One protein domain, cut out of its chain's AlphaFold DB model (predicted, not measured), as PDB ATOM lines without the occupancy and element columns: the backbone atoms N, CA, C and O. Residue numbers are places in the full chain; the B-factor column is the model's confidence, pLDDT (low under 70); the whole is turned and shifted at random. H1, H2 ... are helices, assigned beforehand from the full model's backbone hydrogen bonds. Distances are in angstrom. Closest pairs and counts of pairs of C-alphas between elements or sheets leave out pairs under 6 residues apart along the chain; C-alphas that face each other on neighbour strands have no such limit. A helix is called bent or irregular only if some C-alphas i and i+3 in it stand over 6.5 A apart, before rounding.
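Overview. This is residues 16 to 72 of the 150 residues of an uncharacterized protein of Phytophthora parasitica (strain INRA-310) (UniProt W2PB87). There is little regular structure here: two short helices, H1 and H2, make a small knot at one end, and a long loop, residues 29 to 59, swings out and back to a longer helix, H3. Residues 34 to 44 stick out. The 57 printed residues hold three named helices, H1, H2, H3 in order, and no named strand; the class is all helix, with only 18 residues in named elements. The whole is loose, with a radius of gyration of the C-alphas of 13.3 A, spanning 35 by 27 by 18 A.

Along the chain. H1 is residues 16 to 19, beginning at C-alpha 16 (-32.400, 55.122, -40.683). H2 is residues 25 to 28; it is neither bent nor irregular, but only just: C-alphas 25 and 28 are 6.0 A apart. H3, residues 60 to 69, is 14.1 A long and ends at C-alpha 69 (-35.367, 44.502, -28.810).

Arrangement. H1 and H2 touch; their closest C-alphas, of Asp 16 and Gly 27, are 3.9 A apart. H3 is apart from H1, and only just from H2, at 8.1 A between closest C-alphas. In H3 every O i to N i+4 pair is within hydrogen-bond range; H1 and H2 are too short for such a pair.

Size, cuts and confidence. The C-alphas farthest apart, of Gln 20 and Leu 38, are 36.0 A apart. The printed part has no cut. The link from H1 to H2 is tight, that from H2 to H3 long. Only residues 16 to 17 have pLDDT under 70.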
ATOM      1  N   ASP A  16     -33.651  55.271 -39.940       63.41
ATOM      2  CA  ASP A  16     -32.400  55.122 -40.683       63.41
ATOM      3  C   ASP A  16     -32.494  55.759 -42.082       63.41
ATOM      4  O   ASP A  16     -31.588  56.484 -42.501       63.41
ATOM      5  N   ALA A  17     -33.622  55.573 -42.780       66.44
ATOM      6  CA  ALA A  17     -33.881  56.187 -44.082       66.44
ATOM      7  C   ALA A  17     -34.056  57.712 -43.981       66.44
ATOM      8  O   ALA A  17     -33.625  58.444 -44.870       66.44
ATOM      9  N   TYR A  18     -34.645  58.203 -42.885       72.44
ATOM     10  CA  TYR A  18     -34.843  59.639 -42.668       72.44
ATOM     11  C   TYR A  18     -33.560  60.363 -42.235       72.44
ATOM     12  O   TYR A  18     -33.291  61.478 -42.676       72.44
ATOM     13  N   LYS A  19     -32.752  59.741 -41.370       75.38
ATOM     14  CA  LYS A  19     -31.487  60.311 -40.877       75.38
ATOM     15  C   LYS A  19     -30.318  60.120 -41.841       75.38
ATOM     16  O   LYS A  19     -29.282  60.737 -41.626       75.38
ATOM     17  N   GLN A  20     -30.481  59.295 -42.879       71.56
ATOM     18  CA  GLN A  20     -29.447  58.958 -43.865       71.56
ATOM     19  C   GLN A  20     -28.169  58.359 -43.249       71.56
ATOM     20  O   GLN A  20     -27.106  58.376 -43.868       71.56
ATOM     21  N   VAL A  21     -28.266  57.795 -42.041       74.81
ATOM     22  CA  VAL A  21     -27.180  57.047 -41.403       74.81
ATOM     23  C   VAL A  21     -27.505  55.567 -41.563       74.81
ATOM     24  O   VAL A  21     -28.282  55.001 -40.796       74.81
ATOM     25  N   SER A  22     -26.957  54.955 -42.612       74.06
ATOM     26  CA  SER A  22     -27.195  53.545 -42.919       74.06
ATOM     27  C   SER A  22     -26.520  52.625 -41.900       74.06
ATOM     28  O   SER A  22     -25.466  52.941 -41.350       74.06
ATOM     29  N   ASN A  23     -27.131  51.461 -41.658       75.31
ATOM     30  CA  ASN A  23     -26.621  50.402 -40.774       75.31
ATOM     31  C   ASN A  23     -26.437  50.791 -39.292       75.31
ATOM     32  O   ASN A  23     -25.855  50.018 -38.530       75.31
ATOM     33  N   VAL A  24     -26.949  51.946 -38.860       80.94
ATOM     34  CA  VAL A  24     -26.982  52.346 -37.449       80.94
ATOM     35  C   VAL A  24     -28.433  52.313 -36.977       80.94
ATOM     36  O   VAL A  24     -29.245  53.034 -37.554       80.94
ATOM     37  N   PRO A  25     -28.774  51.536 -35.928       80.06
ATOM     38  CA  PRO A  25     -30.135  51.489 -35.406       80.06
ATOM     39  C   PRO A  25     -30.697  52.880 -35.128       80.06
ATOM     40  O   PRO A  25     -30.021  53.723 -34.530       80.06
ATOM     41  N   PHE A  26     -31.942  53.098 -35.545       84.69
ATOM     42  CA  PHE A  26     -32.669  54.353 -35.361       84.69
ATOM     43  C   PHE A  26     -31.954  55.577 -35.962       84.69
ATOM     44  O   PHE A  26     -32.141  56.699 -35.489       84.69
ATOM     45  N   GLY A  27     -31.103  55.384 -36.972       86.31
ATOM     46  CA  GLY A  27     -30.339  56.446 -37.617       86.31
ATOM     47  C   GLY A  27     -29.414  57.197 -36.657       86.31
ATOM     48  O   GLY A  27     -29.221  58.404 -36.808       86.31
ATOM     49  N   GLY A  28     -28.907  56.513 -35.624       84.81
ATOM     50  CA  GLY A  28     -28.048  57.098 -34.589       84.81
ATOM     51  C   GLY A  28     -28.793  57.872 -33.497       84.81
ATOM     52  O   GLY A  28     -28.159  58.527 -32.671       84.81
ATOM     53  N   VAL A  29     -30.128  57.814 -33.464       87.62
ATOM     54  CA  VAL A  29     -30.919  58.411 -32.382       87.62
ATOM     55  C   VAL A  29     -30.816  57.547 -31.128       87.62
ATOM     56  O   VAL A  29     -31.034  56.338 -31.164       87.62
ATOM     57  N   HIS A  30     -30.525  58.182 -29.994       89.12
ATOM     58  CA  HIS A  30     -30.520  57.506 -28.705       89.12
ATOM     59  C   HIS A  30     -31.962  57.235 -28.251       89.12
ATOM     60  O   HIS A  30     -32.730  58.170 -28.017       89.12
ATOM     61  N   ILE A  31     -32.333  55.960 -28.131       90.38
ATOM     62  CA  ILE A  31     -33.688  55.537 -27.759       90.38
ATOM     63  C   ILE A  31     -33.706  55.067 -26.306       90.38
ATOM     64  O   ILE A  31     -32.888  54.247 -25.901       90.38
ATOM     65  N   ILE A  32     -34.673  55.567 -25.536       93.88
ATOM     66  CA  ILE A  32     -34.989  55.085 -24.189       93.88
ATOM     67  C   ILE A  32     -36.415  54.546 -24.226       93.88
ATOM     68  O   ILE A  32     -37.349  55.271 -24.570       93.88
ATOM     69  N   LEU A  33     -36.576  53.270 -23.879       92.75
ATOM     70  CA  LEU A  33     -37.882  52.629 -23.769       92.75
ATOM     71  C   LEU A  33     -38.347  52.678 -22.315       92.75
ATOM     72  O   LEU A  33     -37.624  52.265 -21.413       92.75
ATOM     73  N   VAL A  34     -39.571  53.154 -22.097       94.19
ATOM     74  CA  VAL A  34     -40.223  53.150 -20.784       94.19
ATOM     75  C   VAL A  34     -41.480  52.306 -20.904       94.19
ATOM     76  O   VAL A  34     -42.382  52.639 -21.675       94.19
ATOM     77  N   ARG A  35     -41.530  51.188 -20.179       89.12
ATOM     78  CA  ARG A  35     -42.640  50.237 -20.258       89.12
ATOM     79  C   ARG A  35     -42.964  49.643 -18.896       89.12
ATOM     80  O   ARG A  35     -42.094  49.434 -18.061       89.12
ATOM     81  N   ASP A  36     -44.235  49.307 -18.739       90.25
ATOM     82  CA  ASP A  36     -44.731  48.402 -17.719       90.25
ATOM     83  C   ASP A  36     -44.917  46.999 -18.336       90.25
ATOM     84  O   ASP A  36     -45.740  46.815 -19.235       90.25
ATOM     85  N   PHE A  37     -44.136  46.010 -17.882       86.75
ATOM     86  CA  PHE A  37     -44.176  44.650 -18.438       86.75
ATOM     87  C   PHE A  37     -45.481  43.897 -18.193       86.75
ATOM     88  O   PHE A  37     -45.780  42.958 -18.929       86.75
ATOM     89  N   LEU A  38     -46.252  44.333 -17.198       87.81
ATOM     90  CA  LEU A  38     -47.482  43.695 -16.742       87.81
ATOM     91  C   LEU A  38     -48.727  44.444 -17.247       87.81
ATOM     92  O   LEU A  38     -49.846  44.156 -16.832       87.81
ATOM     93  N   GLN A  39     -48.546  45.385 -18.181       86.94
ATOM     94  CA  GLN A  39     -49.637  45.872 -19.020       86.94
ATOM     95  C   GLN A  39     -50.132  44.782 -19.972       86.94
ATOM     96  O   GLN A  39     -49.400  43.860 -20.338       86.94
ATOM     97  N   MET A  40     -51.382  44.939 -20.412       88.19
ATOM     98  CA  MET A  40     -51.986  44.070 -21.417       88.19
ATOM     99  C   MET A  40     -51.102  43.978 -22.663       88.19
ATOM    100  O   MET A  40     -50.489  44.962 -23.090       88.19
ATOM    101  N   GLN A  41     -51.054  42.782 -23.244       87.12
ATOM    102  CA  GLN A  41     -50.404  42.578 -24.531       87.12
ATOM    103  C   GLN A  41     -51.091  43.432 -25.608       87.12
ATOM    104  O   GLN A  41     -52.286  43.732 -25.485       87.12
ATOM    105  N   PRO A  42     -50.359  43.837 -26.661       88.56
ATOM    106  CA  PRO A  42     -50.973  44.468 -27.818       88.56
ATOM    107  C   PRO A  42     -52.131  43.619 -28.357       88.56
ATOM    108  O   PRO A  42     -52.089  42.391 -28.352       88.56
ATOM    109  N   VAL A  43     -53.191  44.275 -28.824       87.94
ATOM    110  CA  VAL A  43     -54.334  43.562 -29.400       87.94
ATOM    111  C   VAL A  43     -53.984  43.138 -30.823       87.94
ATOM    112  O   VAL A  43     -53.653  43.976 -31.658       87.94
ATOM    113  N   GLY A  44     -54.100  41.840 -31.108       85.00
ATOM    114  CA  GLY A  44     -53.973  41.293 -32.462       85.00
ATOM    115  C   GLY A  44     -52.542  41.078 -32.962       85.00
ATOM    116  O   GLY A  44     -52.385  40.594 -34.079       85.00
ATOM    117  N   VAL A  45     -51.519  41.396 -32.164       83.88
ATOM    118  CA  VAL A  45     -50.107  41.104 -32.460       83.88
ATOM    119  C   VAL A  45     -49.360  40.749 -31.178       83.88
ATOM    120  O   VAL A  45     -49.727  41.209 -30.097       83.88
ATOM    121  N   ASP A  46     -48.290  39.968 -31.297       86.75
ATOM    122  CA  ASP A  46     -47.405  39.701 -30.165       86.75
ATOM    123  C   ASP A  46     -46.532  40.917 -29.861       86.75
ATOM    124  O   ASP A  46     -46.186  41.709 -30.744       86.75
ATOM    125  N   ALA A  47     -46.148  41.071 -28.598       89.50
ATOM    126  CA  ALA A  47     -45.180  42.092 -28.248       89.50
ATOM    127  C   ALA A  47     -43.783  41.757 -28.793       89.50
ATOM    128  O   ALA A  47     -43.387  40.600 -28.877       89.50
ATOM    129  N   ILE A  48     -42.997  42.798 -29.074       90.44
ATOM    130  CA  ILE A  48     -41.665  42.701 -29.699       90.44
ATOM    131  C   ILE A  48     -40.623  41.901 -28.898       90.44
ATOM    132  O   ILE A  48     -39.565  41.577 -29.421       90.44
ATOM    133  N   PHE A  49     -40.893  41.624 -27.623       90.31
ATOM    134  CA  PHE A  49     -40.019  40.845 -26.745       90.31
ATOM    135  C   PHE A  49     -40.406  39.362 -26.671       90.31
ATOM    136  O   PHE A  49     -39.746  38.602 -25.965       90.31
ATOM    137  N   VAL A  50     -41.481  38.951 -27.352       90.75
ATOM    138  CA  VAL A  50     -41.851  37.540 -27.480       90.75
ATOM    139  C   VAL A  50     -40.877  36.877 -28.446       90.75
ATOM    140  O   VAL A  50     -40.671  37.363 -29.555       90.75
ATOM    141  N   ASP A  51     -40.277  35.772 -28.010       94.00
ATOM    142  CA  ASP A  51     -39.333  35.016 -28.825       94.00
ATOM    143  C   ASP A  51     -40.052  34.439 -30.064       94.00
ATOM    144  O   ASP A  51     -40.997  33.661 -29.918       94.00
ATOM    145  N   PRO A  52     -39.638  34.786 -31.298       93.25
ATOM    146  CA  PRO A  52     -40.301  34.325 -32.515       93.25
ATOM    147  C   PRO A  52     -40.273  32.798 -32.677       93.25
ATOM    148  O   PRO A  52     -41.124  32.255 -33.380       93.25
ATOM    149  N   THR A  53     -39.354  32.085 -32.015       92.38
ATOM    150  CA  THR A  53     -39.298  30.615 -32.039       92.38
ATOM    151  C   THR A  53     -40.494  29.956 -31.355       92.38
ATOM    152  O   THR A  53     -40.787  28.794 -31.633       92.38
ATOM    153  N   THR A  54     -41.232  30.683 -30.506       92.56
ATOM    154  CA  THR A  54     -42.463  30.167 -29.888       92.56
ATOM    155  C   THR A  54     -43.661  30.218 -30.835       92.56
ATOM    156  O   THR A  54     -44.723  29.689 -30.507       92.56
ATOM    157  N   LYS A  55     -43.528  30.865 -32.000       89.75
ATOM    158  CA  LYS A  55     -44.581  30.952 -33.014       89.75
ATOM    159  C   LYS A  55     -44.484  29.777 -33.980       89.75
ATOM    160  O   LYS A  55     -43.399  29.389 -34.398       89.75
ATOM    161  N   SER A  56     -45.634  29.262 -34.415       90.50
ATOM    162  CA  SER A  56     -45.680  28.248 -35.478       90.50
ATOM    163  C   SER A  56     -45.163  28.785 -36.818       90.50
ATOM    164  O   SER A  56     -44.493  28.064 -37.557       90.50
ATOM    165  N   HIS A  57     -45.452  30.055 -37.118       89.38
ATOM    166  CA  HIS A  57     -45.065  30.731 -38.356       89.38
ATOM    167  C   HIS A  57     -44.578  32.162 -38.065       89.38
ATOM    168  O   HIS A  57     -45.354  33.109 -38.218       89.38
ATOM    169  N   PRO A  58     -43.324  32.348 -37.614       91.12
ATOM    170  CA  PRO A  58     -42.771  33.681 -37.398       91.12
ATOM    171  C   PRO A  58     -42.562  34.413 -38.728       91.12
ATOM    172  O   PRO A  58     -42.066  33.843 -39.702       91.12
ATOM    173  N   SER A  59     -42.923  35.693 -38.764       90.94
ATOM    174  CA  SER A  59     -42.628  36.579 -39.890       90.94
ATOM    175  C   SER A  59     -41.217  37.169 -39.786       90.94
ATOM    176  O   SER A  59     -40.622  37.210 -38.709       90.94
ATOM    177  N   THR A  60     -40.683  37.703 -40.888       89.44
ATOM    178  CA  THR A  60     -39.423  38.470 -40.861       89.44
ATOM    179  C   THR A  60     -39.507  39.656 -39.900       89.44
ATOM    180  O   THR A  60     -38.568  39.910 -39.159       89.44
ATOM    181  N   ALA A  61     -40.663  40.326 -39.839       87.44
ATOM    182  CA  ALA A  61     -40.882  41.438 -38.919       87.44
ATOM    183  C   ALA A  61     -40.815  41.006 -37.444       87.44
ATOM    184  O   ALA A  61     -40.319  41.773 -36.619       87.44
ATOM    185  N   ASP A  62     -41.269  39.792 -37.108       90.06
ATOM    186  CA  ASP A  62     -41.145  39.243 -35.751       90.06
ATOM    187  C   ASP A  62     -39.675  39.035 -35.375       90.06
ATOM    188  O   ASP A  62     -39.250  39.427 -34.290       90.06
ATOM    189  N   ILE A  63     -38.893  38.461 -36.296       91.44
ATOM    190  CA  ILE A  63     -37.459  38.214 -36.107       91.44
ATOM    191  C   ILE A  63     -36.713  39.543 -35.954       91.44
ATOM    192  O   ILE A  63     -36.029  39.749 -34.955       91.44
ATOM    193  N   ASP A  64     -36.897  40.475 -36.890       89.56
ATOM    194  CA  ASP A  64     -36.199  41.764 -36.890       89.56
ATOM    195  C   ASP A  64     -36.538  42.603 -35.651       89.56
ATOM    196  O   ASP A  64     -35.653  43.212 -35.041       89.56
ATOM    197  N   SER A  65     -37.812  42.614 -35.241       88.69
ATOM    198  CA  SER A  65     -38.259  43.340 -34.046       88.69
ATOM    199  C   SER A  65     -37.670  42.746 -32.769       88.69
ATOM    200  O   SER A  65     -37.236  43.498 -31.894       88.69
ATOM    201  N   PHE A  66     -37.614  41.415 -32.671       93.19
ATOM    202  CA  PHE A  66     -37.013  40.727 -31.531       93.19
ATOM    203  C   PHE A  66     -35.499  40.959 -31.462       93.19
ATOM    204  O   PHE A  66     -34.970  41.298 -30.403       93.19
ATOM    205  N   GLU A  67     -34.794  40.870 -32.592       91.88
ATOM    206  CA  GLU A  67     -33.363  41.178 -32.659       91.88
ATOM    207  C   GLU A  67     -33.068  42.632 -32.279       91.88
ATOM    208  O   GLU A  67     -32.095  42.904 -31.574       91.88
ATOM    209  N   LEU A  68     -33.916  43.578 -32.700       89.56
ATOM    210  CA  LEU A  68     -33.807  44.981 -32.303       89.56
ATOM    211  C   LEU A  68     -34.060  45.166 -30.801       89.56
ATOM    212  O   LEU A  68     -33.300  45.878 -30.145       89.56
ATOM    213  N   TRP A  69     -35.078  44.501 -30.246       92.12
ATOM    214  CA  TRP A  69     -35.367  44.502 -28.810       92.12
ATOM    215  C   TRP A  69     -34.165  44.019 -27.984       92.12
ATOM    216  O   TRP A  69     -33.795  44.665 -27.004       92.12
ATOM    217  N   ARG A  70     -33.476  42.952 -28.411       93.62
ATOM    218  CA  ARG A  70     -32.293  42.424 -27.703       93.62
ATOM    219  C   ARG A  70     -31.093  43.376 -27.676       93.62
ATOM    220  O   ARG A  70     -30.175  43.160 -26.889       93.62
ATOM    221  N   ARG A  71     -31.086  44.441 -28.488       91.56
ATOM    222  CA  ARG A  71     -30.036  45.477 -28.433       91.56
ATOM    223  C   ARG A  71     -30.162  46.384 -27.209       91.56
ATOM    224  O   ARG A  71     -29.187  47.036 -26.843       91.56
ATOM    225  N   PHE A  72     -31.325  46.418 -26.557       91.88
ATOM    226  CA  PHE A  72     -31.516  47.127 -25.293       91.88
ATOM    227  C   PHE A  72     -30.998  46.266 -24.135       91.88
ATOM    228  O   PHE A  72     -31.721  45.459 -23.561       91.88
TER     229      PHE A  72